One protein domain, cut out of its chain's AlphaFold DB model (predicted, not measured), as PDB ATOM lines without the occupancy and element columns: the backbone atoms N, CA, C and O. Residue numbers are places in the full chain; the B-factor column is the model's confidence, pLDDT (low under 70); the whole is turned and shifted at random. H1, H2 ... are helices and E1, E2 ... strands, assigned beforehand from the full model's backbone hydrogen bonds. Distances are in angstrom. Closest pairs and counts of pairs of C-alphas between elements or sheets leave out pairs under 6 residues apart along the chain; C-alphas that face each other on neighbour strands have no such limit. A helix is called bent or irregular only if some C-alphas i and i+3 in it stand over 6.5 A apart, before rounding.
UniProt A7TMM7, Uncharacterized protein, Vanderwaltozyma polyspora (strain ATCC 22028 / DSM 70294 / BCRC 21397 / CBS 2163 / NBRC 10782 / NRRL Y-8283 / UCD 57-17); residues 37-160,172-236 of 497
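AT A GLANCE: This is residues 37 to 160 and 172 to 236 of the 497 residues of an uncharacterized protein of Vanderwaltozyma polyspora (strain ATCC 22028 / DSM 70294 / BCRC 21397 / CBS 2163 / NBRC 10782 / NRRL Y-8283 / UCD 57-17) (UniProt A7TMM7). A three-stranded sheet, E1 E3 E2, and a two-stranded one, E4 E5, stand side by side, with E4 next to E1; H2 and H3 cover one face of the larger sheet and H6 packs slantwise on its opposite face. H3 also belongs to a bundle of three helices with H1 and H5, which lie beyond the sheet E1 E3 E2. The 189 printed residues hold six named helices and five named strands in the order H1 E1 H2 E2 E3 H3 E4 H4 E5 H5 H6; the sheet orders are E1 - E3 - E2 and E4 - E5, both antiparallel. The class is mixed, helices and strands. The whole is compact, with a radius of gyration of the C-alphas of 15.9 A and spans of 45 by 45 by 32 A.

IN THESE COORDINATES: The larger sheet has E1, residues 58 to 63 and 16.8 A long, E3, residues 100 to 105 and 16.4 A, and E2, residues 88 to 92 and 13.6 A. C-alpha 58, where E1 begins, is at (-40.086, -46.337, -33.087). The smaller sheet has E4, residues 146 to 151 and 17.2 A, and E5, residues 187 to 192 and 16.0 A. H3, residues 109 to 128, is the longest helix at 28.1 A; it is neither bent nor irregular, but only just: C-alphas 124 and 127 are 6.0 A apart. H2 is residues 69 to 79, 15.6 A. H1, residues 37 to 46, measures 14.3 A and begins at C-alpha 37, (-39.229, -31.130, -15.036). H5 is residues 200 to 212, 18.0 A. H4, residues 172 to 176 and 8.7 A, is only just irregular: C-alphas 172 and 175 are 6.7 A apart. H6, residues 223 to 236, measures 19.9 A and ends at C-alpha 236, (-34.363, -37.911, -55.409).

HOW THE PARTS SIT: E3 is the inner strand of its sheet, with N 61 and O 102 of E1 and E3 2.9 A apart and N 91 and O 101 of E2 and E3 2.8 A apart, within hydrogen-bond range. E2 and E3 form a hairpin. E1, H2, E2 make a split strand-helix-strand unit, two strands that run the same way with E3 between them, and its crossover is right-handed. The closest C-alphas of E1 and E4 are those of Val 61 and Phe 148, 4.7 A. E4 and E5 pair antiparallel, with N 190 and O 148 2.7 A apart. H3 is on the larger sheet at a height of 10.6 A, over E1 and E3 and along the strands. H2 is on the same face at 9.6 A, over E3 and only just not over E2, on which 2 of its C-alphas fall. H6 is on the opposite face at 9.8 A; its line stands at 33 degrees to E3 on the local plane, only just slantwise to the strands. H3 is the hub, touching three helices. With residues 109 to 117 alone it touches H5 at a steep tilt of 43 degrees, opposite ways; the closest C-alphas are those of Ser 113 and Ile 204, 5.6 A. With residues 110 to 114 alone it touches H1 at a shallow tilt of 31 degrees, opposite ways, closest at the C-alphas of Leu 40 and Leu 110, 6.9 A. H1, H3 and H5 are an up and down bundle, each running against the one before it in the chain. H3 and H2 only just touch, with 3 pairs of C-alphas within 8 A, the closest those of Leu 79 and Ile 115, 7.3 A. H4 is near H5. Each O i to N i+4 pair is within hydrogen-bond range in H1, H2, H5 and H6, against 14 of 16 in H3 and 0 of 1 in H4, where 1 of 2 O i to N i+3 pairs is.

THE WHOLE: The two C-alphas farthest apart are those of Asn 131 and Glu 160, 47.3 A. Residues 161 to 171 are not printed, and C-alphas 160 and 172 are 15.3 A apart across the cut. The links H1 to E1 and H3 to E4 are long, the latter being residues 129 to 145. The mean pLDDT of the printed part is 85.9; it is under 70 at residues 95 to 97, 157 to 160, 172 to 181 and 194 to 198.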
ATOM      1  N   TRP A  37     -39.009 -30.176 -16.123       93.75
ATOM      2  CA  TRP A  37     -39.229 -31.130 -15.036       93.75
ATOM      3  C   TRP A  37     -40.587 -30.931 -14.378       93.75
ATOM      4  O   TRP A  37     -41.355 -31.881 -14.235       93.75
ATOM      5  N   LYS A  38     -40.951 -29.676 -14.083       91.62
ATOM      6  CA  LYS A  38     -42.283 -29.354 -13.539       91.62
ATOM      7  C   LYS A  38     -43.408 -29.772 -14.480       91.62
ATOM      8  O   LYS A  38     -44.469 -30.204 -14.024       91.62
ATOM      9  N   SER A  39     -43.196 -29.632 -15.786       90.62
ATOM     10  CA  SER A  39     -44.168 -30.053 -16.792       90.62
ATOM     11  C   SER A  39     -44.276 -31.577 -16.893       90.62
ATOM     12  O   SER A  39     -45.396 -32.087 -16.933       90.62
ATOM     13  N   LEU A  40     -43.161 -32.311 -16.853       91.88
ATOM     14  CA  LEU A  40     -43.161 -33.780 -16.845       91.88
ATOM     15  C   LEU A  40     -43.819 -34.353 -15.582       91.88
ATOM     16  O   LEU A  40     -44.681 -35.228 -15.684       91.88
ATOM     17  N   ASP A  41     -43.502 -33.811 -14.404       91.50
ATOM     18  CA  ASP A  41     -44.113 -34.228 -13.136       91.50
ATOM     19  C   ASP A  41     -45.624 -34.006 -13.118       91.50
ATOM     20  O   ASP A  41     -46.379 -34.781 -12.522       91.50
ATOM     21  N   ARG A  42     -46.091 -32.942 -13.775       89.81
ATOM     22  CA  ARG A  42     -47.520 -32.696 -13.940       89.81
ATOM     23  C   ARG A  42     -48.156 -33.774 -14.809       89.81
ATOM     24  O   ARG A  42     -49.163 -34.333 -14.386       89.81
ATOM     25  N   ILE A  43     -47.568 -34.090 -15.964       90.81
ATOM     26  CA  ILE A  43     -48.083 -35.144 -16.850       90.81
ATOM     27  C   ILE A  43     -48.145 -36.491 -16.134       90.81
ATOM     28  O   ILE A  43     -49.169 -37.169 -16.217       90.81
ATOM     29  N   ARG A  44     -47.106 -36.837 -15.363       91.38
ATOM     30  CA  ARG A  44     -47.079 -38.055 -14.541       91.38
ATOM     31  C   ARG A  44     -48.256 -38.136 -13.564       91.38
ATOM     32  O   ARG A  44     -48.756 -39.221 -13.289       91.38
ATOM     33  N   LYS A  45     -48.725 -36.996 -13.046       89.88
ATOM     34  CA  LYS A  45     -49.873 -36.923 -12.126       89.88
ATOM     35  C   LYS A  45     -51.225 -36.902 -12.841       89.88
ATOM     36  O   LYS A  45     -52.214 -37.329 -12.251       89.88
ATOM     37  N   THR A  46     -51.304 -36.355 -14.056       86.12
ATOM     38  CA  THR A  46     -52.584 -36.120 -14.751       86.12
ATOM     39  C   THR A  46     -52.966 -37.214 -15.738       86.12
ATOM     40  O   THR A  46     -54.156 -37.392 -15.996       86.12
ATOM     41  N   HIS A  47     -51.999 -37.944 -16.293       84.38
ATOM     42  CA  HIS A  47     -52.240 -38.993 -17.280       84.38
ATOM     43  C   HIS A  47     -51.879 -40.373 -16.729       84.38
ATOM     44  O   HIS A  47     -50.846 -40.568 -16.096       84.38
ATOM     45  N   ASN A  48     -52.728 -41.360 -17.017       84.50
ATOM     46  CA  ASN A  48     -52.493 -42.744 -16.615       84.50
ATOM     47  C   ASN A  48     -51.521 -43.436 -17.583       84.50
ATOM     48  O   ASN A  48     -51.559 -43.179 -18.785       84.50
ATOM     49  N   ASN A  49     -50.716 -44.370 -17.068       85.69
ATOM     50  CA  ASN A  49     -49.814 -45.238 -17.840       85.69
ATOM     51  C   ASN A  49     -48.755 -44.507 -18.692       85.69
ATOM     52  O   ASN A  49     -48.211 -45.093 -19.626       85.69
ATOM     53  N   VAL A  50     -48.418 -43.254 -18.377       89.81
ATOM     54  CA  VAL A  50     -47.432 -42.485 -19.159       89.81
ATOM     55  C   VAL A  50     -45.994 -42.979 -19.012       89.81
ATOM     56  O   VAL A  50     -45.210 -42.815 -19.944       89.81
ATOM     57  N   ASP A  51     -45.667 -43.622 -17.890       91.69
ATOM     58  CA  ASP A  51     -44.371 -44.273 -17.661       91.69
ATOM     59  C   ASP A  51     -44.293 -45.676 -18.304       91.69
ATOM     60  O   ASP A  51     -43.220 -46.277 -18.358       91.69
ATOM     61  N   SER A  52     -45.411 -46.227 -18.797       92.81
ATOM     62  CA  SER A  52     -45.410 -47.571 -19.386       92.81
ATOM     63  C   SER A  52     -44.718 -47.580 -20.749       92.81
ATOM     64  O   SER A  52     -44.922 -46.693 -21.580       92.81
ATOM     65  N   ILE A  53     -43.876 -48.592 -20.975       93.50
ATOM     66  CA  ILE A  53     -43.164 -48.769 -22.242       93.50
ATOM     67  C   ILE A  53     -44.166 -49.152 -23.329       93.50
ATOM     68  O   ILE A  53     -44.926 -50.109 -23.176       93.50
ATOM     69  N   ILE A  54     -44.118 -48.441 -24.455       91.50
ATOM     70  CA  ILE A  54     -44.894 -48.782 -25.642       91.50
ATOM     71  C   ILE A  54     -44.067 -49.772 -26.480       91.50
ATOM     72  O   ILE A  54     -43.044 -49.377 -27.048       91.50
ATOM     73  N   PRO A  55     -44.461 -51.055 -26.575       89.88
ATOM     74  CA  PRO A  55     -43.681 -52.056 -27.295       89.88
ATOM     75  C   PRO A  55     -43.679 -51.777 -28.798       89.88
ATOM     76  O   PRO A  55     -44.686 -51.337 -29.357       89.88
ATOM     77  N   ASN A  56     -42.552 -52.060 -29.458       90.12
ATOM     78  CA  ASN A  56     -42.346 -51.840 -30.897       90.12
ATOM     79  C   ASN A  56     -42.508 -50.372 -31.332       90.12
ATOM     80  O   ASN A  56     -42.612 -50.084 -32.527       90.12
ATOM     81  N   SER A  57     -42.522 -49.440 -30.375       93.06
ATOM     82  CA  SER A  57     -42.506 -48.016 -30.676       93.06
ATOM     83  C   SER A  57     -41.176 -47.646 -31.314       93.06
ATOM     84  O   SER A  57     -40.108 -48.077 -30.871       93.06
ATOM     85  N   SER A  58     -41.250 -46.879 -32.397       94.44
ATOM     86  CA  SER A  58     -40.086 -46.337 -33.087       94.44
ATOM     87  C   SER A  58     -40.395 -44.939 -33.596       94.44
ATOM     88  O   SER A  58     -41.493 -44.658 -34.078       94.44
ATOM     89  N   LEU A  59     -39.417 -44.061 -33.429       94.69
ATOM     90  CA  LEU A  59     -39.512 -42.642 -33.714       94.69
ATOM     91  C   LEU A  59     -38.150 -42.155 -34.201       94.69
ATOM     92  O   LEU A  59     -37.120 -42.536 -33.642       94.69
ATOM     93  N   PHE A  60     -38.143 -41.308 -35.226       96.62
ATOM     94  CA  PHE A  60     -36.913 -40.818 -35.841       96.62
ATOM     95  C   PHE A  60     -36.899 -39.292 -35.910       96.62
ATOM     96  O   PHE A  60     -37.865 -38.675 -36.349       96.62
ATOM     97  N   VAL A  61     -35.792 -38.672 -35.506       96.69
ATOM     98  CA  VAL A  61     -35.599 -37.216 -35.588       96.69
ATOM     99  C   VAL A  61     -34.371 -36.922 -36.435       96.69
ATOM    100  O   VAL A  61     -33.273 -37.362 -36.104       96.69
ATOM    101  N   VAL A  62     -34.549 -36.171 -37.523       95.38
ATOM    102  CA  VAL A  62     -33.472 -35.861 -38.477       95.38
ATOM    103  C   VAL A  62     -32.748 -34.566 -38.093       95.38
ATOM    104  O   VAL A  62     -33.369 -33.569 -37.701       95.38
ATOM    105  N   PHE A  63     -31.425 -34.586 -38.231       94.44
ATOM    106  CA  PHE A  63     -30.495 -33.476 -38.059       94.44
ATOM    107  C   PHE A  63     -29.768 -33.209 -39.376       94.44
ATOM    108  O   PHE A  63     -29.140 -34.090 -39.963       94.44
ATOM    109  N   TYR A  64     -29.879 -31.966 -39.829       91.06
ATOM    110  CA  TYR A  64     -29.295 -31.472 -41.070       91.06
ATOM    111  C   TYR A  64     -27.834 -31.022 -40.867       91.06
ATOM    112  O   TYR A  64     -27.403 -30.893 -39.716       91.06
ATOM    113  N   PRO A  65     -27.082 -30.737 -41.952       89.19
ATOM    114  CA  PRO A  65     -25.641 -30.459 -41.899       89.19
ATOM    115  C   PRO A  65     -25.253 -29.286 -40.988       89.19
ATOM    116  O   PRO A  65     -24.094 -29.148 -40.609       89.19
ATOM    117  N   SER A  66     -26.219 -28.440 -40.619       89.56
ATOM    118  CA  SER A  66     -26.023 -27.340 -39.681       89.56
ATOM    119  C   SER A  66     -25.605 -27.792 -38.282       89.56
ATOM    120  O   SER A  66     -25.115 -26.953 -37.539       89.56
ATOM    121  N   PHE A  67     -25.758 -29.065 -37.900       90.56
ATOM    122  CA  PHE A  67     -25.335 -29.595 -36.599       90.56
ATOM    123  C   PHE A  67     -24.081 -30.468 -36.729       90.56
ATOM    124  O   PHE A  67     -24.030 -31.398 -37.540       90.56
ATOM    125  N   SER A  68     -23.068 -30.193 -35.908       90.00
ATOM    126  CA  SER A  68     -21.858 -31.010 -35.847       90.00
ATOM    127  C   SER A  68     -22.141 -32.338 -35.142       90.00
ATOM    128  O   SER A  68     -23.075 -32.459 -34.345       90.00
ATOM    129  N   LYS A  69     -21.316 -33.352 -35.425       90.75
ATOM    130  CA  LYS A  69     -21.414 -34.661 -34.763       90.75
ATOM    131  C   LYS A  69     -21.338 -34.519 -33.245       90.75
ATOM    132  O   LYS A  69     -22.211 -35.010 -32.540       90.75
ATOM    133  N   GLN A  70     -20.335 -33.779 -32.783       92.00
ATOM    134  CA  GLN A  70     -20.062 -33.576 -31.368       92.00
ATOM    135  C   GLN A  70     -21.202 -32.833 -30.664       92.00
ATOM    136  O   GLN A  70     -21.560 -33.197 -29.554       92.00
ATOM    137  N   GLU A  71     -21.817 -31.826 -31.296       91.94
ATOM    138  CA  GLU A  71     -22.949 -31.113 -30.687       91.94
ATOM    139  C   GLU A  71     -24.147 -32.049 -30.450       91.94
ATOM    140  O   GLU A  71     -24.775 -32.005 -29.390       91.94
ATOM    141  N   VAL A  72     -24.459 -32.905 -31.433       93.62
ATOM    142  CA  VAL A  72     -25.559 -33.876 -31.330       93.62
ATOM    143  C   VAL A  72     -25.229 -34.955 -30.299       93.62
ATOM    144  O   VAL A  72     -26.073 -35.275 -29.467       93.62
ATOM    145  N   GLU A  73     -24.006 -35.489 -30.319       94.69
ATOM    146  CA  GLU A  73     -23.541 -36.488 -29.353       94.69
ATOM    147  C   GLU A  73     -23.547 -35.953 -27.921       94.69
ATOM    148  O   GLU A  73     -24.017 -36.656 -27.031       94.69
ATOM    149  N   SER A  74     -23.118 -34.709 -27.690       94.62
ATOM    150  CA  SER A  74     -23.170 -34.072 -26.368       94.62
ATOM    151  C   SER A  74     -24.605 -33.908 -25.863       94.62
ATOM    152  O   SER A  74     -24.892 -34.234 -24.712       94.62
ATOM    153  N   CYS A  75     -25.529 -33.474 -26.728       94.88
ATOM    154  CA  CYS A  75     -26.948 -33.339 -26.384       94.88
ATOM    155  C   CYS A  75     -27.585 -34.697 -26.030       94.88
ATOM    156  O   CYS A  75     -28.276 -34.828 -25.020       94.88
ATOM    157  N   VAL A  76     -27.310 -35.739 -26.821       95.62
ATOM    158  CA  VAL A  76     -27.807 -37.099 -26.552       95.62
ATOM    159  C   VAL A  76     -27.153 -37.707 -25.312       95.62
ATOM    160  O   VAL A  76     -27.831 -38.364 -24.529       95.62
ATOM    161  N   SER A  77     -25.866 -37.445 -25.088       95.44
ATOM    162  CA  SER A  77     -25.163 -37.904 -23.886       95.44
ATOM    163  C   SER A  77     -25.756 -37.290 -22.621       95.44
ATOM    164  O   SER A  77     -25.925 -37.993 -21.630       95.44
ATOM    165  N   ALA A  78     -26.161 -36.016 -22.667       94.50
ATOM    166  CA  ALA A  78     -26.874 -35.376 -21.563       94.50
ATOM    167  C   ALA A  78     -28.248 -36.025 -21.297       94.50
ATOM    168  O   ALA A  78     -28.672 -36.130 -20.149       94.50
ATOM    169  N   LEU A  79     -28.938 -36.519 -22.333       95.44
ATOM    170  CA  LEU A  79     -30.196 -37.257 -22.164       95.44
ATOM    171  C   LEU A  79     -30.010 -38.617 -21.471       95.44
ATOM    172  O   LEU A  79     -30.941 -39.078 -20.810       95.44
ATOM    173  N   PHE A  80     -28.836 -39.247 -21.586       95.12
ATOM    174  CA  PHE A  80     -28.567 -40.557 -20.979       95.12
ATOM    175  C   PHE A  80     -28.516 -40.544 -19.448       95.12
ATOM    176  O   PHE A  80     -28.638 -41.600 -18.833       95.12
ATOM    177  N   GLU A  81     -28.399 -39.371 -18.821       93.81
ATOM    178  CA  GLU A  81     -28.546 -39.236 -17.368       93.81
ATOM    179  C   GLU A  81     -29.978 -39.570 -16.903       93.81
ATOM    180  O   GLU A  81     -30.181 -40.074 -15.800       93.81
ATOM    181  N   TYR A  82     -30.976 -39.344 -17.762       93.62
ATOM    182  CA  TYR A  82     -32.398 -39.464 -17.416       93.62
ATOM    183  C   TYR A  82     -33.120 -40.580 -18.173       93.62
ATOM    184  O   TYR A  82     -34.228 -40.966 -17.802       93.62
ATOM    185  N   ILE A  83     -32.521 -41.080 -19.255       93.81
ATOM    186  CA  ILE A  83     -33.129 -42.043 -20.170       93.81
ATOM    187  C   ILE A  83     -32.139 -43.162 -20.442       93.81
ATOM    188  O   ILE A  83     -30.966 -42.923 -20.702       93.81
ATOM    189  N   ASP A  84     -32.634 -44.397 -20.449       93.88
ATOM    190  CA  ASP A  84     -31.819 -45.555 -20.799       93.88
ATOM    191  C   ASP A  84     -31.183 -45.399 -22.195       93.88
ATOM    192  O   ASP A  84     -31.874 -45.257 -23.211       93.88
ATOM    193  N   SER A  85     -29.851 -45.485 -22.228       92.81
ATOM    194  CA  SER A  85     -29.027 -45.458 -23.440       92.81
ATOM    195  C   SER A  85     -29.432 -46.490 -24.497       92.81
ATOM    196  O   SER A  85     -29.209 -46.276 -25.688       92.81
ATOM    197  N   SER A  86     -30.084 -47.589 -24.101       92.75
ATOM    198  CA  SER A  86     -30.576 -48.604 -25.036       92.75
ATOM    199  C   SER A  86     -31.681 -48.074 -25.966       92.75
ATOM    200  O   SER A  86     -31.812 -48.550 -27.102       92.75
ATOM    201  N   LYS A  87     -32.441 -47.063 -25.513       93.69
ATOM    202  CA  LYS A  87     -33.617 -46.521 -26.205       93.69
ATOM    203  C   LYS A  87     -33.266 -45.534 -27.308       93.69
ATOM    204  O   LYS A  87     -34.030 -45.438 -28.267       93.69
ATOM    205  N   VAL A  88     -32.155 -44.808 -27.188       95.94
ATOM    206  CA  VAL A  88     -31.790 -43.701 -28.086       95.94
ATOM    207  C   VAL A  88     -30.463 -44.002 -28.776       95.94
ATOM    208  O   VAL A  88     -29.453 -44.241 -28.124       95.94
ATOM    209  N   LYS A  89     -30.451 -43.976 -30.112       95.56
ATOM    210  CA  LYS A  89     -29.244 -44.225 -30.916       95.56
ATOM    211  C   LYS A  89     -29.086 -43.173 -32.003       95.56
ATOM    212  O   LYS A  89     -30.065 -42.801 -32.648       95.56
ATOM    213  N   ILE A  90     -27.852 -42.736 -32.225       95.50
ATOM    214  CA  ILE A  90     -27.488 -41.817 -33.307       95.50
ATOM    215  C   ILE A  90     -27.045 -42.644 -34.513       95.50
ATOM    216  O   ILE A  90     -26.250 -43.572 -34.381       95.50
ATOM    217  N   HIS A  91     -27.550 -42.292 -35.690       94.94
ATOM    218  CA  HIS A  91     -27.192 -42.917 -36.957       94.94
ATOM    219  C   HIS A  91     -26.713 -41.857 -37.940       94.94
ATOM    220  O   HIS A  91     -27.293 -40.775 -38.049       94.94
ATOM    221  N   GLU A  92     -25.674 -42.195 -38.692       91.81
ATOM    222  CA  GLU A  92     -25.155 -41.366 -39.775       91.81
ATOM    223  C   GLU A  92     -25.694 -41.858 -41.120       91.81
ATOM    224  O   GLU A  92     -25.754 -43.069 -41.384       91.81
ATOM    225  N   VAL A  93     -26.078 -40.916 -41.975       88.38
ATOM    226  CA  VAL A  93     -26.475 -41.174 -43.362       88.38
ATOM    227  C   VAL A  93     -25.206 -41.180 -44.214       88.38
ATOM    228  O   VAL A  93     -24.426 -40.232 -44.159       88.38
ATOM    229  N   LYS A  94     -24.940 -42.268 -44.950       76.31
ATOM    230  CA  LYS A  94     -23.688 -42.359 -45.722       76.31
ATOM    231  C   LYS A  94     -23.778 -41.420 -46.932       76.31
ATOM    232  O   LYS A  94     -24.851 -41.245 -47.500       76.31
ATOM    233  N   ASN A  95     -22.644 -40.849 -47.338       66.50
ATOM    234  CA  ASN A  95     -22.491 -40.057 -48.569       66.50
ATOM    235  C   ASN A  95     -23.276 -38.732 -48.640       66.50
ATOM    236  O   ASN A  95     -23.456 -38.206 -49.734       66.50
ATOM    237  N   LYS A  96     -23.743 -38.177 -47.514       66.19
ATOM    238  CA  LYS A  96     -24.384 -36.854 -47.486       66.19
ATOM    239  C   LYS A  96     -23.842 -36.011 -46.345       66.19
ATOM    240  O   LYS A  96     -23.698 -36.516 -45.233       66.19
ATOM    241  N   ASP A  97     -23.554 -34.745 -46.640       68.56
ATOM    242  CA  ASP A  97     -22.897 -33.769 -45.765       68.56
ATOM    243  C   ASP A  97     -23.437 -33.798 -44.332       68.56
ATOM    244  O   ASP A  97     -24.409 -33.133 -44.006       68.56
ATOM    245  N   ASN A  98     -22.809 -34.556 -43.433       81.75
ATOM    246  CA  ASN A  98     -23.113 -34.514 -42.002       81.75
ATOM    247  C   ASN A  98     -24.601 -34.714 -41.622       81.75
ATOM    248  O   ASN A  98     -25.011 -34.282 -40.541       81.75
ATOM    249  N   ILE A  99     -25.412 -35.374 -42.457       91.94
ATOM    250  CA  ILE A  99     -26.809 -35.670 -42.110       91.94
ATOM    251  C   ILE A  99     -26.841 -36.838 -41.128       91.94
ATOM    252  O   ILE A  99     -26.245 -37.897 -41.345       91.94
ATOM    253  N   ARG A 100     -27.562 -36.640 -40.025       94.12
ATOM    254  CA  ARG A 100     -27.698 -37.620 -38.944       94.12
ATOM    255  C   ARG A 100     -29.157 -37.764 -38.573       94.12
ATOM    256  O   ARG A 100     -29.952 -36.850 -38.767       94.12
ATOM    257  N   PHE A 101     -29.518 -38.894 -37.996       96.12
ATOM    258  CA  PHE A 101     -30.822 -39.037 -37.371       96.12
ATOM    259  C   PHE A 101     -30.708 -39.780 -36.049       96.12
ATOM    260  O   PHE A 101     -29.842 -40.631 -35.856       96.12
ATOM    261  N   ILE A 102     -31.603 -39.443 -35.131       97.19
ATOM    262  CA  ILE A 102     -31.738 -40.099 -33.839       97.19
ATOM    263  C   ILE A 102     -32.909 -41.068 -33.939       97.19
ATOM    264  O   ILE A 102     -34.008 -40.654 -34.305       97.19
ATOM    265  N   SER A 103     -32.680 -42.341 -33.624       97.00
ATOM    266  CA  SER A 103     -33.737 -43.339 -33.468       97.00
ATOM    267  C   SER A 103     -34.067 -43.519 -31.993       97.00
ATOM    268  O   SER A 103     -33.161 -43.773 -31.197       97.00
ATOM    269  N   ILE A 104     -35.349 -43.457 -31.661       96.38
ATOM    270  CA  ILE A 104     -35.882 -43.669 -30.319       96.38
ATOM    271  C   ILE A 104     -36.783 -44.903 -30.390       96.38
ATOM    272  O   ILE A 104     -37.699 -44.944 -31.211       96.38
ATOM    273  N   THR A 105     -36.507 -45.922 -29.579       95.31
ATOM    274  CA  THR A 105     -37.202 -47.220 -29.629       95.31
ATOM    275  C   THR A 105     -37.661 -47.682 -28.252       95.31
ATOM    276  O   THR A 105     -36.985 -47.395 -27.267       95.31
ATOM    277  N   ASN A 106     -38.780 -48.414 -28.192       94.31
ATOM    278  CA  ASN A 106     -39.348 -48.970 -26.951       94.31
ATOM    279  C   ASN A 106     -39.434 -47.927 -25.820       94.31
ATOM    280  O   ASN A 106     -38.995 -48.153 -24.689       94.31
ATOM    281  N   PHE A 107     -39.971 -46.757 -26.154       94.38
ATOM    282  CA  PHE A 107     -40.051 -45.615 -25.255       94.38
ATOM    283  C   PHE A 107     -41.388 -45.563 -24.509       94.38
ATOM    284  O   PHE A 107     -42.404 -46.088 -24.977       94.38
ATOM    285  N   SER A 108     -41.390 -44.918 -23.342       95.56
ATOM    286  CA  SER A 108     -42.612 -44.474 -22.668       95.56
ATOM    287  C   SER A 108     -43.077 -43.116 -23.207       95.56
ATOM    288  O   SER A 108     -42.323 -42.399 -23.873       95.56
ATOM    289  N   ILE A 109     -44.320 -42.725 -22.912       94.38
ATOM    290  CA  ILE A 109     -44.831 -41.403 -23.311       94.38
ATOM    291  C   ILE A 109     -44.001 -40.290 -22.653       94.38
ATOM    292  O   ILE A 109     -43.704 -39.285 -23.304       94.38
ATOM    293  N   LEU A 110     -43.581 -40.475 -21.396       94.62
ATOM    294  CA  LEU A 110     -42.703 -39.517 -20.722       94.62
ATOM    295  C   LEU A 110     -41.311 -39.449 -21.353       94.62
ATOM    296  O   LEU A 110     -40.828 -38.339 -21.575       94.62
ATOM    297  N   ASP A 111     -40.707 -40.592 -21.700       94.69
ATOM    298  CA  ASP A 111     -39.393 -40.625 -22.362       94.69
ATOM    299  C   ASP A 111     -39.452 -39.809 -23.655       94.69
ATOM    300  O   ASP A 111     -38.642 -38.915 -23.884       94.69
ATOM    301  N   CYS A 112     -40.467 -40.068 -24.482       94.00
ATOM    302  CA  CYS A 112     -40.658 -39.354 -25.735       94.00
ATOM    303  C   CYS A 112     -40.896 -37.856 -25.522       94.00
ATOM    304  O   CYS A 112     -40.386 -37.037 -26.288       94.00
ATOM    305  N   SER A 113     -41.656 -37.495 -24.484       93.50
ATOM    306  CA  SER A 113     -41.937 -36.097 -24.157       93.50
ATOM    307  C   SER A 113     -40.670 -35.353 -23.758       93.50
ATOM    308  O   SER A 113     -40.438 -34.253 -24.257       93.50
ATOM    309  N   LEU A 114     -39.814 -35.962 -22.934       95.75
ATOM    310  CA  LEU A 114     -38.516 -35.398 -22.566       95.75
ATOM    311  C   LEU A 114     -37.588 -35.292 -23.786       95.75
ATOM    312  O   LEU A 114     -37.084 -34.205 -24.068       95.75
ATOM    313  N   ILE A 115     -37.416 -36.383 -24.545       96.12
ATOM    314  CA  ILE A 115     -36.490 -36.423 -25.690       96.12
ATOM    315  C   ILE A 115     -36.882 -35.387 -26.738       96.12
ATOM    316  O   ILE A 115     -36.050 -34.572 -27.124       96.12
ATOM    317  N   LEU A 116     -38.138 -35.383 -27.198       94.75
ATOM    318  CA  LEU A 116     -38.573 -34.440 -28.232       94.75
ATOM    319  C   LEU A 116     -38.458 -32.990 -27.762       94.75
ATOM    320  O   LEU A 116     -38.033 -32.140 -28.541       94.75
ATOM    321  N   THR A 117     -38.774 -32.718 -26.493       93.75
ATOM    322  CA  THR A 117     -38.634 -31.374 -25.915       93.75
ATOM    323  C   THR A 117     -37.178 -30.921 -25.968       93.75
ATOM    324  O   THR A 117     -36.893 -29.872 -26.541       93.75
ATOM    325  N   VAL A 118     -36.244 -31.727 -25.456       95.00
ATOM    326  CA  VAL A 118     -34.810 -31.390 -25.426       95.00
ATOM    327  C   VAL A 118     -34.226 -31.282 -26.836       95.00
ATOM    328  O   VAL A 118     -33.556 -30.298 -27.148       95.00
ATOM    329  N   LEU A 119     -34.523 -32.236 -27.727       95.19
ATOM    330  CA  LEU A 119     -34.011 -32.218 -29.102       95.19
ATOM    331  C   LEU A 119     -34.522 -31.010 -29.892       95.19
ATOM    332  O   LEU A 119     -33.760 -30.416 -30.655       95.19
ATOM    333  N   PHE A 120     -35.791 -30.632 -29.732       93.19
ATOM    334  CA  PHE A 120     -36.337 -29.472 -30.437       93.19
ATOM    335  C   PHE A 120     -35.852 -28.166 -29.819       93.19
ATOM    336  O   PHE A 120     -35.384 -27.313 -30.566       93.19
ATOM    337  N   ILE A 121     -35.796 -28.039 -28.488       91.75
ATOM    338  CA  ILE A 121     -35.142 -26.890 -27.840       91.75
ATOM    339  C   ILE A 121     -33.720 -26.725 -28.371       91.75
ATOM    340  O   ILE A 121     -33.358 -25.628 -28.786       91.75
ATOM    341  N   PHE A 122     -32.937 -27.800 -28.425       92.94
ATOM    342  CA  PHE A 122     -31.583 -27.780 -28.969       92.94
ATOM    343  C   PHE A 122     -31.555 -27.321 -30.441       92.94
ATOM    344  O   PHE A 122     -30.784 -26.423 -30.795       92.94
ATOM    345  N   LYS A 123     -32.450 -27.847 -31.293       92.31
ATOM    346  CA  LYS A 123     -32.558 -27.430 -32.704       92.31
ATOM    347  C   LYS A 123     -32.941 -25.956 -32.860       92.31
ATOM    348  O   LYS A 123     -32.377 -25.266 -33.708       92.31
ATOM    349  N   ASN A 124     -33.885 -25.469 -32.059       89.81
ATOM    350  CA  ASN A 124     -34.369 -24.091 -32.113       89.81
ATOM    351  C   ASN A 124     -33.364 -23.103 -31.482       89.81
ATOM    352  O   ASN A 124     -33.170 -22.010 -32.015       89.81
ATOM    353  N   LYS A 125     -32.671 -23.490 -30.400       90.06
ATOM    354  CA  LYS A 125     -31.654 -22.673 -29.711       90.06
ATOM    355  C   LYS A 125     -30.492 -22.299 -30.607       90.06
ATOM    356  O   LYS A 125     -30.024 -21.171 -30.509       90.06
ATOM    357  N   LYS A 126     -30.063 -23.186 -31.505       88.31
ATOM    358  CA  LYS A 126     -28.923 -22.927 -32.395       88.31
ATOM    359  C   LYS A 126     -29.041 -21.609 -33.174       88.31
ATOM    360  O   LYS A 126     -28.035 -20.955 -33.423       88.31
ATOM    361  N   TRP A 127     -30.261 -21.205 -33.517       85.81
ATOM    362  CA  TRP A 127     -30.522 -19.992 -34.295       85.81
ATOM    363  C   TRP A 127     -30.843 -18.763 -33.439       85.81
ATOM    364  O   TRP A 127     -30.673 -17.641 -33.904       85.81
ATOM    365  N   VAL A 128     -31.314 -18.963 -32.204       85.38
ATOM    366  CA  VAL A 128     -31.800 -17.881 -31.325       85.38
ATOM    367  C   VAL A 128     -30.793 -17.532 -30.226       85.38
ATOM    368  O   VAL A 128     -30.639 -16.371 -29.868       85.38
ATOM    369  N   ALA A 129     -30.099 -18.532 -29.685       84.69
ATOM    370  CA  ALA A 129     -29.148 -18.410 -28.586       84.69
ATOM    371  C   ALA A 129     -28.008 -19.444 -28.732       84.69
ATOM    372  O   ALA A 129     -27.920 -20.374 -27.928       84.69
ATOM    373  N   PRO A 130     -27.122 -19.296 -29.737       81.69
ATOM    374  CA  PRO A 130     -26.083 -20.284 -30.059       81.69
ATOM    375  C   PRO A 130     -25.067 -20.524 -28.931       81.69
ATOM    376  O   PRO A 130     -24.472 -21.591 -28.867       81.69
ATOM    377  N   ASN A 131     -24.895 -19.561 -28.019       83.31
ATOM    378  CA  ASN A 131     -23.938 -19.648 -26.909       83.31
ATOM    379  C   ASN A 131     -24.532 -20.269 -25.630       83.31
ATOM    380  O   ASN A 131     -23.860 -20.328 -24.603       83.31
ATOM    381  N   ASN A 132     -25.805 -20.678 -25.652       82.88
ATOM    382  CA  ASN A 132     -26.453 -21.318 -24.512       82.88
ATOM    383  C   ASN A 132     -26.324 -22.843 -24.641       82.88
ATOM    384  O   ASN A 132     -27.034 -23.465 -25.430       82.88
ATOM    385  N   TYR A 133     -25.424 -23.424 -23.846       80.44
ATOM    386  CA  TYR A 133     -25.121 -24.860 -23.850       80.44
ATOM    387  C   TYR A 133     -25.997 -25.692 -22.903       80.44
ATOM    388  O   TYR A 133     -25.813 -26.901 -22.809       80.44
ATOM    389  N   ASP A 134     -26.946 -25.076 -22.194       88.12
ATOM    390  CA  ASP A 134     -27.861 -25.811 -21.322       88.12
ATOM    391  C   ASP A 134     -28.937 -26.502 -22.174       88.12
ATOM    392  O   ASP A 134     -29.717 -25.845 -22.863       88.12
ATOM    393  N   TYR A 135     -29.000 -27.832 -22.154       89.31
ATOM    394  CA  TYR A 135     -29.976 -28.586 -22.949       89.31
ATOM    395  C   TYR A 135     -31.380 -28.628 -22.324       89.31
ATOM    396  O   TYR A 135     -32.356 -28.863 -23.037       89.31
ATOM    397  N   PHE A 136     -31.503 -28.370 -21.019       90.75
ATOM    398  CA  PHE A 136     -32.738 -28.550 -20.248       90.75
ATOM    399  C   PHE A 136     -33.437 -27.229 -19.898       90.75
ATOM    400  O   PHE A 136     -34.628 -27.216 -19.581       90.75
ATOM    401  N   GLN A 137     -32.739 -26.097 -19.985       86.19
ATOM    402  CA  GLN A 137     -33.342 -24.786 -19.754       86.19
ATOM    403  C   GLN A 137     -33.993 -24.223 -21.024       86.19
ATOM    404  O   GLN A 137     -33.327 -24.021 -22.036       86.19
ATOM    405  N   THR A 138     -35.274 -23.857 -20.971       82.75
ATOM    406  CA  THR A 138     -35.946 -23.192 -22.103       82.75
ATOM    407  C   THR A 138     -35.927 -21.674 -21.941       82.75
ATOM    408  O   THR A 138     -36.260 -21.149 -20.878       82.75
ATOM    409  N   LEU A 139     -35.558 -20.945 -23.000       80.56
ATOM    410  CA  LEU A 139     -35.677 -19.484 -23.031       80.56
ATOM    411  C   LEU A 139     -37.121 -19.091 -23.358       80.56
ATOM    412  O   LEU A 139     -37.739 -19.689 -24.234       80.56
ATOM    413  N   LYS A 140     -37.646 -18.048 -22.700       75.62
ATOM    414  CA  LYS A 140     -39.047 -17.602 -22.853       75.62
ATOM    415  C   LYS A 140     -39.435 -17.240 -24.292       75.62
ATOM    416  O   LYS A 140     -40.610 -17.318 -24.639       75.62
ATOM    417  N   ASP A 141     -38.456 -16.866 -25.110       75.88
ATOM    418  CA  ASP A 141     -38.668 -16.409 -26.484       75.88
ATOM    419  C   ASP A 141     -38.503 -17.515 -27.538       75.88
ATOM    420  O   ASP A 141     -38.713 -17.262 -28.725       75.88
ATOM    421  N   ILE A 142     -38.157 -18.741 -27.130       79.62
ATOM    422  CA  ILE A 142     -37.988 -19.866 -28.052       79.62
ATOM    423  C   ILE A 142     -39.310 -20.612 -28.215       79.62
ATOM    424  O   ILE A 142     -39.853 -21.175 -27.268       79.62
ATOM    425  N   ASN A 143     -39.790 -20.674 -29.456       83.25
ATOM    426  CA  ASN A 143     -40.857 -21.592 -29.830       83.25
ATOM    427  C   ASN A 143     -40.259 -22.986 -30.057       83.25
ATOM    428  O   ASN A 143     -39.329 -23.133 -30.854       83.25
ATOM    429  N   ILE A 144     -40.806 -23.998 -29.384       86.38
ATOM    430  CA  ILE A 144     -40.405 -25.397 -29.561       86.38
ATOM    431  C   ILE A 144     -41.174 -25.949 -30.754       86.38
ATOM    432  O   ILE A 144     -42.367 -26.228 -30.655       86.38
ATOM    433  N   ASN A 145     -40.485 -26.064 -31.886       86.56
ATOM    434  CA  ASN A 145     -41.072 -26.514 -33.140       86.56
ATOM    435  C   ASN A 145     -40.145 -27.533 -33.794       86.56
ATOM    436  O   ASN A 145     -38.929 -27.338 -33.848       86.56
ATOM    437  N   GLY A 146     -40.717 -28.578 -34.373       88.31
ATOM    438  CA  GLY A 146     -39.920 -29.574 -35.068       88.31
ATOM    439  C   GLY A 146     -40.766 -30.620 -35.757       88.31
ATOM    440  O   GLY A 146     -41.978 -30.697 -35.559       88.31
ATOM    441  N   SER A 147     -40.099 -31.431 -36.567       91.50
ATOM    442  CA  SER A 147     -40.682 -32.633 -37.133       91.50
ATOM    443  C   SER A 147     -39.917 -33.876 -36.706       91.50
ATOM    444  O   SER A 147     -38.714 -33.846 -36.411       91.50
ATOM    445  N   PHE A 148     -40.661 -34.968 -36.635       93.25
ATOM    446  CA  PHE A 148     -40.171 -36.314 -36.394       93.25
ATOM    447  C   PHE A 148     -40.882 -37.279 -37.336       93.25
ATOM    448  O   PHE A 148     -41.872 -36.920 -37.958       93.25
ATOM    449  N   TYR A 149     -40.401 -38.510 -37.438       93.69
ATOM    450  CA  TYR A 149     -40.972 -39.522 -38.314       93.69
ATOM    451  C   TYR A 149     -41.375 -40.750 -37.515       93.69
ATOM    452  O   TYR A 149     -40.625 -41.217 -36.655       93.69
ATOM    453  N   ILE A 150     -42.545 -41.293 -37.830       92.00
ATOM    454  CA  ILE A 150     -43.045 -42.565 -37.305       92.00
ATOM    455  C   ILE A 150     -43.334 -43.522 -38.466       92.00
ATOM    456  O   ILE A 150     -43.588 -43.069 -39.584       92.00
ATOM    457  N   PRO A 151     -43.316 -44.845 -38.253       91.31
ATOM    458  CA  PRO A 151     -43.719 -45.794 -39.283       91.31
ATOM    459  C   PRO A 151     -45.143 -45.553 -39.789       91.31
ATOM    460  O   PRO A 151     -46.055 -45.377 -38.980       91.31
ATOM    461  N   ASN A 152     -45.364 -45.687 -41.097       87.75
ATOM    462  CA  ASN A 152     -46.701 -45.615 -41.705       87.75
ATOM    463  C   ASN A 152     -47.643 -46.737 -41.228       87.75
ATOM    464  O   ASN A 152     -48.858 -46.600 -41.214       87.75
ATOM    465  N   SER A 153     -47.082 -47.833 -40.709       85.38
ATOM    466  CA  SER A 153     -47.861 -48.886 -40.038       85.38
ATOM    467  C   SER A 153     -48.476 -48.475 -38.685       85.38
ATOM    468  O   SER A 153     -49.185 -49.275 -38.073       85.38
ATOM    469  N   THR A 154     -48.183 -47.273 -38.180       84.94
ATOM    470  CA  THR A 154     -48.711 -46.778 -36.900       84.94
ATOM    471  C   THR A 154     -50.149 -46.304 -37.084       84.94
ATOM    472  O   THR A 154     -50.424 -45.409 -37.878       84.94
ATOM    473  N   LEU A 155     -51.079 -46.882 -36.326       78.31
ATOM    474  CA  LEU A 155     -52.487 -46.510 -36.378       78.31
ATOM    475  C   LEU A 155     -52.754 -45.339 -35.433       78.31
ATOM    476  O   LEU A 155     -52.506 -45.426 -34.228       78.31
ATOM    477  N   TYR A 156     -53.315 -44.263 -35.975       75.12
ATOM    478  CA  TYR A 156     -53.879 -43.179 -35.180       75.12
ATOM    479  C   TYR A 156     -55.333 -43.514 -34.839       75.12
ATOM    480  O   TYR A 156     -56.144 -43.749 -35.737       75.12
ATOM    481  N   GLN A 157     -55.688 -43.550 -33.552       65.38
ATOM    482  CA  GLN A 157     -57.088 -43.724 -33.164       65.38
ATOM    483  C   GLN A 157     -57.883 -42.453 -33.502       65.38
ATOM    484  O   GLN A 157     -57.885 -41.485 -32.745       65.38
ATOM    485  N   SER A 158     -58.532 -42.463 -34.668       53.28
ATOM    486  CA  SER A 158     -59.505 -41.451 -35.094       53.28
ATOM    487  C   SER A 158     -60.648 -41.317 -34.074       53.28
ATOM    488  O   SER A 158     -61.091 -42.305 -33.486       53.28
ATOM    489  N   GLU A 159     -61.146 -40.091 -33.887       49.69
ATOM    490  CA  GLU A 159     -62.227 -39.702 -32.960       49.69
ATOM    491  C   GLU A 159     -63.600 -40.342 -33.257       49.69
ATOM    492  O   GLU A 159     -64.572 -40.050 -32.564       49.69
ATOM    493  N   GLU A 160     -63.718 -41.233 -34.242       46.12
ATOM    494  CA  GLU A 160     -64.988 -41.895 -34.579       46.12
ATOM    495  C   GLU A 160     -65.525 -42.830 -33.483       46.12
ATOM    496  O   GLU A 160     -66.713 -43.137 -33.478       46.12
ATOM    497  N   PRO A 172     -58.787 -27.786 -31.714       38.41
ATOM    498  CA  PRO A 172     -58.591 -28.035 -33.152       38.41
ATOM    499  C   PRO A 172     -57.217 -28.641 -33.530       38.41
ATOM    500  O   PRO A 172     -56.797 -28.568 -34.684       38.41
ATOM    501  N   PHE A 173     -56.497 -29.252 -32.587       47.12
ATOM    502  CA  PHE A 173     -55.044 -29.433 -32.664       47.12
ATOM    503  C   PHE A 173     -54.569 -30.652 -33.475       47.12
ATOM    504  O   PHE A 173     -53.461 -30.660 -33.995       47.12
ATOM    505  N   VAL A 174     -55.403 -31.680 -33.662       47.56
ATOM    506  CA  VAL A 174     -54.988 -32.902 -34.392       47.56
ATOM    507  C   VAL A 174     -54.731 -32.637 -35.885       47.56
ATOM    508  O   VAL A 174     -54.024 -33.402 -36.539       47.56
ATOM    509  N   LYS A 175     -55.249 -31.534 -36.444       45.09
ATOM    510  CA  LYS A 175     -55.091 -31.214 -37.872       45.09
ATOM    511  C   LYS A 175     -53.665 -30.819 -38.287       45.09
ATOM    512  O   LYS A 175     -53.412 -30.809 -39.488       45.09
ATOM    513  N   SER A 176     -52.756 -30.515 -37.355       49.25
ATOM    514  CA  SER A 176     -51.391 -30.047 -37.664       49.25
ATOM    515  C   SER A 176     -50.283 -31.090 -37.474       49.25
ATOM    516  O   SER A 176     -49.146 -30.807 -37.841       49.25
ATOM    517  N   ILE A 177     -50.583 -32.290 -36.957       62.44
ATOM    518  CA  ILE A 177     -49.536 -33.275 -36.624       62.44
ATOM    519  C   ILE A 177     -49.237 -34.238 -37.775       62.44
ATOM    520  O   ILE A 177     -48.138 -34.764 -37.833       62.44
ATOM    521  N   ILE A 178     -50.154 -34.455 -38.719       62.94
ATOM    522  CA  ILE A 178     -49.914 -35.338 -39.871       62.94
ATOM    523  C   ILE A 178     -50.088 -34.514 -41.155       62.94
ATOM    524  O   ILE A 178     -51.192 -34.024 -41.413       62.94
ATOM    525  N   PRO A 179     -49.034 -34.322 -41.967       61.94
ATOM    526  CA  PRO A 179     -49.111 -33.567 -43.200       61.94
ATOM    527  C   PRO A 179     -50.000 -34.300 -44.204       61.94
ATOM    528  O   PRO A 179     -50.012 -35.529 -44.287       61.94
ATOM    529  N   ARG A 180     -50.740 -33.526 -45.007       62.56
ATOM    530  CA  ARG A 180     -51.581 -34.056 -46.098       62.56
ATOM    531  C   ARG A 180     -50.767 -34.729 -47.207       62.56
ATOM    532  O   ARG A 180     -51.325 -35.513 -47.963       62.56
ATOM    533  N   TYR A 181     -49.478 -34.411 -47.295       68.31
ATOM    534  CA  TYR A 181     -48.545 -34.965 -48.264       68.31
ATOM    535  C   TYR A 181     -47.356 -35.566 -47.525       68.31
ATOM    536  O   TYR A 181     -46.765 -34.912 -46.668       68.31
ATOM    537  N   GLN A 182     -47.022 -36.809 -47.858       73.31
ATOM    538  CA  GLN A 182     -45.906 -37.538 -47.267       73.31
ATOM    539  C   GLN A 182     -44.823 -37.739 -48.321       73.31
ATOM    540  O   GLN A 182     -45.092 -38.228 -49.417       73.31
ATOM    541  N   SER A 183     -43.597 -37.353 -47.980       75.19
ATOM    542  CA  SER A 183     -42.449 -37.442 -48.887       75.19
ATOM    543  C   SER A 183     -41.785 -38.825 -48.898       75.19
ATOM    544  O   SER A 183     -41.066 -39.145 -49.843       75.19
ATOM    545  N   MET A 184     -42.019 -39.640 -47.864       85.06
ATOM    546  CA  MET A 184     -41.492 -41.002 -47.707       85.06
ATOM    547  C   MET A 184     -42.656 -41.989 -47.569       85.06
ATOM    548  O   MET A 184     -43.530 -41.787 -46.739       85.06
ATOM    549  N   ALA A 185     -42.681 -43.059 -48.369       83.25
ATOM    550  CA  ALA A 185     -43.831 -43.973 -48.429       83.25
ATOM    551  C   ALA A 185     -44.028 -44.803 -47.143       83.25
ATOM    552  O   ALA A 185     -45.157 -45.054 -46.716       83.25
ATOM    553  N   ASP A 186     -42.926 -45.204 -46.507       88.56
ATOM    554  CA  ASP A 186     -42.944 -46.078 -45.329       88.56
ATOM    555  C   ASP A 186     -43.023 -45.314 -43.999       88.56
ATOM    556  O   ASP A 186     -43.179 -45.922 -42.933       88.56
ATOM    557  N   PHE A 187     -42.938 -43.981 -44.044       91.00
ATOM    558  CA  PHE A 187     -42.820 -43.133 -42.863       91.00
ATOM    559  C   PHE A 187     -43.717 -41.905 -42.947       91.00
ATOM    560  O   PHE A 187     -43.705 -41.155 -43.918       91.00
ATOM    561  N   ILE A 188     -44.433 -41.657 -41.860       89.12
ATOM    562  CA  ILE A 188     -45.244 -40.464 -41.678       89.12
ATOM    563  C   ILE A 188     -44.356 -39.425 -41.004       89.12
ATOM    564  O   ILE A 188     -43.883 -39.645 -39.888       89.12
ATOM    565  N   GLU A 189     -44.124 -38.302 -41.677       89.75
ATOM    566  CA  GLU A 189     -43.592 -37.114 -41.014       89.75
ATOM    567  C   GLU A 189     -44.671 -36.541 -40.106       89.75
ATOM    568  O   GLU A 189     -45.815 -36.411 -40.519       89.75
ATOM    569  N   CYS A 190     -44.322 -36.181 -38.884       87.81
ATOM    570  CA  CYS A 190     -45.199 -35.487 -37.971       87.81
ATOM    571  C   CYS A 190     -44.579 -34.158 -37.577       87.81
ATOM    572  O   CYS A 190     -43.471 -34.128 -37.043       87.81
ATOM    573  N   SER A 191     -45.291 -33.061 -37.832       86.38
ATOM    574  CA  SER A 191     -44.857 -31.713 -37.475       86.38
ATOM    575  C   SER A 191     -45.562 -31.238 -36.214       86.38
ATOM    576  O   SER A 191     -46.785 -31.269 -36.137       86.38
ATOM    577  N   ILE A 192     -44.805 -30.737 -35.245       81.56
ATOM    578  CA  ILE A 192     -45.359 -30.000 -34.111       81.56
ATOM    579  C   ILE A 192     -44.977 -28.536 -34.288       81.56
ATOM    580  O   ILE A 192     -43.794 -28.182 -34.288       81.56
ATOM    581  N   SER A 193     -45.994 -27.693 -34.444       73.62
ATOM    582  CA  SER A 193     -45.860 -26.241 -34.434       73.62
ATOM    583  C   SER A 193     -46.745 -25.676 -33.336       73.62
ATOM    584  O   SER A 193     -47.972 -25.757 -33.440       73.62
ATOM    585  N   SER A 194     -46.145 -25.074 -32.313       64.62
ATOM    586  CA  SER A 194     -46.927 -24.309 -31.349       64.62
ATOM    587  C   SER A 194     -47.265 -22.949 -31.960       64.62
ATOM    588  O   SER A 194     -46.434 -22.039 -31.995       64.62
ATOM    589  N   THR A 195     -48.467 -22.833 -32.528       55.94
ATOM    590  CA  THR A 195     -48.963 -21.582 -33.122       55.94
ATOM    591  C   THR A 195     -49.442 -20.597 -32.060       55.94
ATOM    592  O   THR A 195     -49.255 -19.395 -32.231       55.94
ATOM    593  N   ASP A 196     -49.973 -21.099 -30.937       53.75
ATOM    594  CA  ASP A 196     -50.739 -20.272 -29.997       53.75
ATOM    595  C   ASP A 196     -50.221 -20.291 -28.545       53.75
ATOM    596  O   ASP A 196     -50.584 -19.411 -27.764       53.75
ATOM    597  N   GLN A 197     -49.347 -21.232 -28.149       55.88
ATOM    598  CA  GLN A 197     -48.854 -21.324 -26.762       55.88
ATOM    599  C   GLN A 197     -47.367 -21.696 -26.672       55.88
ATOM    600  O   GLN A 197     -46.993 -22.866 -26.612       55.88
ATOM    601  N   LYS A 198     -46.501 -20.682 -26.551       65.88
ATOM    602  CA  LYS A 198     -45.026 -20.797 -26.460       65.88
ATOM    603  C   LYS A 198     -44.479 -21.531 -25.219       65.88
ATOM    604  O   LYS A 198     -43.315 -21.358 -24.867       65.88
ATOM    605  N   SER A 199     -45.303 -22.261 -24.470       80.25
ATOM    606  CA  SER A 199     -44.861 -22.893 -23.225       80.25
ATOM    607  C   SER A 199     -44.418 -24.333 -23.447       80.25
ATOM    608  O   SER A 199     -45.108 -25.106 -24.113       80.25
ATOM    609  N   VAL A 200     -43.307 -24.708 -22.807       87.44
ATOM    610  CA  VAL A 200     -42.865 -26.105 -22.659       87.44
ATOM    611  C   VAL A 200     -44.004 -26.982 -22.156       87.44
ATOM    612  O   VAL A 200     -44.201 -28.088 -22.650       87.44
ATOM    613  N   SER A 201     -44.809 -26.476 -21.218       87.44
ATOM    614  CA  SER A 201     -45.944 -27.238 -20.706       87.44
ATOM    615  C   SER A 201     -47.014 -27.543 -21.754       87.44
ATOM    616  O   SER A 201     -47.615 -28.612 -21.657       87.44
ATOM    617  N   SER A 202     -47.284 -26.637 -22.701       85.06
ATOM    618  CA  SER A 202     -48.232 -26.904 -23.794       85.06
ATOM    619  C   SER A 202     -47.661 -27.962 -24.723       85.06
ATOM    620  O   SER A 202     -48.306 -28.981 -24.947       85.06
ATOM    621  N   PHE A 203     -46.406 -27.781 -25.144       87.38
ATOM    622  CA  PHE A 203     -45.707 -28.721 -26.016       87.38
ATOM    623  C   PHE A 203     -45.680 -30.142 -25.427       87.38
ATOM    624  O   PHE A 203     -46.085 -31.100 -26.079       87.38
ATOM    625  N   ILE A 204     -45.281 -30.288 -24.160       89.88
ATOM    626  CA  ILE A 204     -45.246 -31.590 -23.477       89.88
ATOM    627  C   ILE A 204     -46.648 -32.210 -23.380       89.88
ATOM    628  O   ILE A 204     -46.810 -33.414 -23.581       89.88
ATOM    629  N   ASN A 205     -47.675 -31.406 -23.098       87.62
ATOM    630  CA  ASN A 205     -49.055 -31.882 -23.028       87.62
ATOM    631  C   ASN A 205     -49.588 -32.333 -24.400       87.62
ATOM    632  O   ASN A 205     -50.305 -33.332 -24.497       87.62
ATOM    633  N   GLU A 206     -49.213 -31.631 -25.467       84.06
ATOM    634  CA  GLU A 206     -49.547 -31.977 -26.850       84.06
ATOM    635  C   GLU A 206     -48.871 -33.278 -27.278       84.06
ATOM    636  O   GLU A 206     -49.550 -34.188 -27.756       84.06
ATOM    637  N   VAL A 207     -47.564 -33.407 -27.027       88.56
ATOM    638  CA  VAL A 207     -46.801 -34.638 -27.270       88.56
ATOM    639  C   VAL A 207     -47.435 -35.805 -26.513       88.56
ATOM    640  O   VAL A 207     -47.751 -36.834 -27.109       88.56
ATOM    641  N   THR A 208     -47.729 -35.623 -25.224       89.75
ATOM    642  CA  THR A 208     -48.390 -36.643 -24.395       89.75
ATOM    643  C   THR A 208     -49.730 -37.070 -24.995       89.75
ATOM    644  O   THR A 208     -50.003 -38.263 -25.153       89.75
ATOM    645  N   THR A 209     -50.566 -36.100 -25.369       86.25
ATOM    646  CA  THR A 209     -51.887 -36.365 -25.952       86.25
ATOM    647  C   THR A 209     -51.763 -37.099 -27.285       86.25
ATOM    648  O   THR A 209     -52.506 -38.050 -27.523       86.25
ATOM    649  N   PHE A 210     -50.803 -36.718 -28.127       86.62
ATOM    650  CA  PHE A 210     -50.557 -37.363 -29.410       86.62
ATOM    651  C   PHE A 210     -50.124 -38.825 -29.243       86.62
ATOM    652  O   PHE A 210     -50.793 -39.723 -29.755       86.62
ATOM    653  N   PHE A 211     -49.070 -39.088 -28.462       89.06
ATOM    654  CA  PHE A 211     -48.554 -40.449 -28.281       89.06
ATOM    655  C   PHE A 211     -49.521 -41.358 -27.517       89.06
ATOM    656  O   PHE A 211     -49.543 -42.558 -27.779       89.06
ATOM    657  N   SER A 212     -50.389 -40.809 -26.657       87.69
ATOM    658  CA  SER A 212     -51.448 -41.592 -25.999       87.69
ATOM    659  C   SER A 212     -52.494 -42.165 -26.969       87.69
ATOM    660  O   SER A 212     -53.175 -43.132 -26.634       87.69
ATOM    661  N   ARG A 213     -52.620 -41.587 -28.173       86.44
ATOM    662  CA  ARG A 213     -53.580 -42.001 -29.214       86.44
ATOM    663  C   ARG A 213     -52.961 -42.896 -30.289       86.44
ATOM    664  O   ARG A 213     -53.684 -43.389 -31.158       86.44
ATOM    665  N   LEU A 214     -51.642 -43.093 -30.254       86.94
ATOM    666  CA  LEU A 214     -50.932 -43.915 -31.225       86.94
ATOM    667  C   LEU A 214     -50.936 -45.386 -30.821       86.94
ATOM    668  O   LEU A 214     -50.677 -45.751 -29.676       86.94
ATOM    669  N   LYS A 215     -51.170 -46.246 -31.810       87.38
ATOM    670  CA  LYS A 215     -51.006 -47.693 -31.697       87.38
ATOM    671  C   LYS A 215     -49.966 -48.163 -32.698       87.38
ATOM    672  O   LYS A 215     -50.177 -48.098 -33.908       87.38
ATOM    673  N   TYR A 216     -48.848 -48.657 -32.182       87.31
ATOM    674  CA  TYR A 216     -47.771 -49.200 -33.001       87.31
ATOM    675  C   TYR A 216     -48.116 -50.607 -33.478       87.31
ATOM    676  O   TYR A 216     -48.754 -51.390 -32.767       87.31
ATOM    677  N   SER A 217     -47.710 -50.922 -34.707       85.62
ATOM    678  CA  SER A 217     -47.894 -52.259 -35.257       85.62
ATOM    679  C   SER A 217     -46.954 -53.262 -34.577       85.62
ATOM    680  O   SER A 217     -45.966 -52.908 -33.935       85.62
ATOM    681  N   LYS A 218     -47.248 -54.558 -34.732       84.38
ATOM    682  CA  LYS A 218     -46.350 -55.628 -34.262       84.38
ATOM    683  C   LYS A 218     -45.048 -55.705 -35.069       84.38
ATOM    684  O   LYS A 218     -44.108 -56.361 -34.635       84.38
ATOM    685  N   LYS A 219     -45.000 -55.079 -36.249       84.12
ATOM    686  CA  LYS A 219     -43.822 -55.084 -37.113       84.12
ATOM    687  C   LYS A 219     -42.837 -54.043 -36.592       84.12
ATOM    688  O   LYS A 219     -43.082 -52.845 -36.691       84.12
ATOM    689  N   VAL A 220     -41.709 -54.512 -36.070       81.25
ATOM    690  CA  VAL A 220     -40.613 -53.633 -35.656       81.25
ATOM    691  C   VAL A 220     -39.990 -53.017 -36.903       81.25
ATOM    692  O   VAL A 220     -39.431 -53.723 -37.744       81.25
ATOM    693  N   VAL A 221     -40.095 -51.697 -37.024       85.38
ATOM    694  CA  VAL A 221     -39.384 -50.941 -38.053       85.38
ATOM    695  C   VAL A 221     -37.976 -50.648 -37.565       85.38
ATOM    696  O   VAL A 221     -37.766 -50.198 -36.439       85.38
ATOM    697  N   THR A 222     -36.995 -50.946 -38.412       88.25
ATOM    698  CA  THR A 222     -35.579 -50.799 -38.056       88.25
ATOM    699  C   THR A 222     -35.051 -49.425 -38.458       88.25
ATOM    700  O   THR A 222     -35.501 -48.833 -39.439       88.25
ATOM    701  N   SER A 223     -34.031 -48.931 -37.750       92.88
ATOM    702  CA  SER A 223     -33.317 -47.709 -38.152       92.88
ATOM    703  C   SER A 223     -32.700 -47.822 -39.547       92.88
ATOM    704  O   SER A 223     -32.564 -46.818 -40.239       92.88
ATOM    705  N   ARG A 224     -32.367 -49.044 -39.986       94.00
ATOM    706  CA  ARG A 224     -31.886 -49.325 -41.340       94.00
ATOM    707  C   ARG A 224     -32.934 -48.987 -42.403       94.00
ATOM    708  O   ARG A 224     -32.596 -48.303 -43.357       94.00
ATOM    709  N   GLN A 225     -34.186 -49.404 -42.212       93.44
ATOM    710  CA  GLN A 225     -35.276 -49.081 -43.143       93.44
ATOM    711  C   GLN A 225     -35.500 -47.570 -43.240       93.44
ATOM    712  O   GLN A 225     -35.647 -47.033 -44.335       93.44
ATOM    713  N   PHE A 226     -35.469 -46.867 -42.101       94.75
ATOM    714  CA  PHE A 226     -35.574 -45.408 -42.103       94.75
ATOM    715  C   PHE A 226     -34.404 -44.752 -42.836       94.75
ATOM    716  O   PHE A 226     -34.611 -43.861 -43.654       94.75
ATOM    717  N   LYS A 227     -33.178 -45.225 -42.588       94.69
ATOM    718  CA  LYS A 227     -31.980 -44.740 -43.273       94.69
ATOM    719  C   LYS A 227     -32.083 -44.900 -44.789       94.69
ATOM    720  O   LYS A 227     -31.844 -43.932 -45.497       94.69
ATOM    721  N   GLU A 228     -32.456 -46.084 -45.267       92.94
ATOM    722  CA  GLU A 228     -32.608 -46.369 -46.700       92.94
ATOM    723  C   GLU A 228     -33.680 -45.460 -47.331       92.94
ATOM    724  O   GLU A 228     -33.431 -44.840 -48.365       92.94
ATOM    725  N   SER A 229     -34.832 -45.287 -46.670       93.00
ATOM    726  CA  SER A 229     -35.893 -44.380 -47.136       93.00
ATOM    727  C   SER A 229     -35.449 -42.910 -47.155       93.00
ATOM    728  O   SER A 229     -35.776 -42.174 -48.088       93.00
ATOM    729  N   LEU A 230     -34.702 -42.465 -46.140       92.44
ATOM    730  CA  LEU A 230     -34.179 -41.101 -46.058       92.44
ATOM    731  C   LEU A 230     -33.113 -40.848 -47.134       92.44
ATOM    732  O   LEU A 230     -33.134 -39.804 -47.781       92.44
ATOM    733  N   GLU A 231     -32.208 -41.804 -47.363       91.75
ATOM    734  CA  GLU A 231     -31.189 -41.732 -48.418       91.75
ATOM    735  C   GLU A 231     -31.832 -41.611 -49.801       91.75
ATOM    736  O   GLU A 231     -31.479 -40.700 -50.550       91.75
ATOM    737  N   GLN A 232     -32.825 -42.453 -50.105       90.75
ATOM    738  CA  GLN A 232     -33.576 -42.394 -51.363       90.75
ATOM    739  C   GLN A 232     -34.300 -41.057 -51.540       90.75
ATOM    740  O   GLN A 232     -34.235 -40.451 -52.611       90.75
ATOM    741  N   HIS A 233     -34.962 -40.565 -50.488       90.38
ATOM    742  CA  HIS A 233     -35.649 -39.276 -50.528       90.38
ATOM    743  C   HIS A 233     -34.676 -38.130 -50.834       90.38
ATOM    744  O   HIS A 233     -34.915 -37.322 -51.734       90.38
ATOM    745  N   LEU A 234     -33.543 -38.094 -50.131       89.44
ATOM    746  CA  LEU A 234     -32.530 -37.062 -50.321       89.44
ATOM    747  C   LEU A 234     -31.837 -37.176 -51.686       89.44
ATOM    748  O   LEU A 234     -31.468 -36.154 -52.255       89.44
ATOM    749  N   GLN A 235     -31.610 -38.385 -52.208       89.56
ATOM    750  CA  GLN A 235     -31.064 -38.595 -53.557       89.56
ATOM    751  C   GLN A 235     -32.036 -38.113 -54.632       89.56
ATOM    752  O   GLN A 235     -31.619 -37.432 -55.561       89.56
ATOM    753  N   LYS A 236     -33.334 -38.399 -54.484       90.25
ATOM    754  CA  LYS A 236     -34.363 -37.911 -55.409       90.25
ATOM    755  C   LYS A 236     -34.408 -36.384 -55.441       90.25
ATOM    756  O   LYS A 236     -34.479 -35.803 -56.516       90.25
TER     757      LYS A 236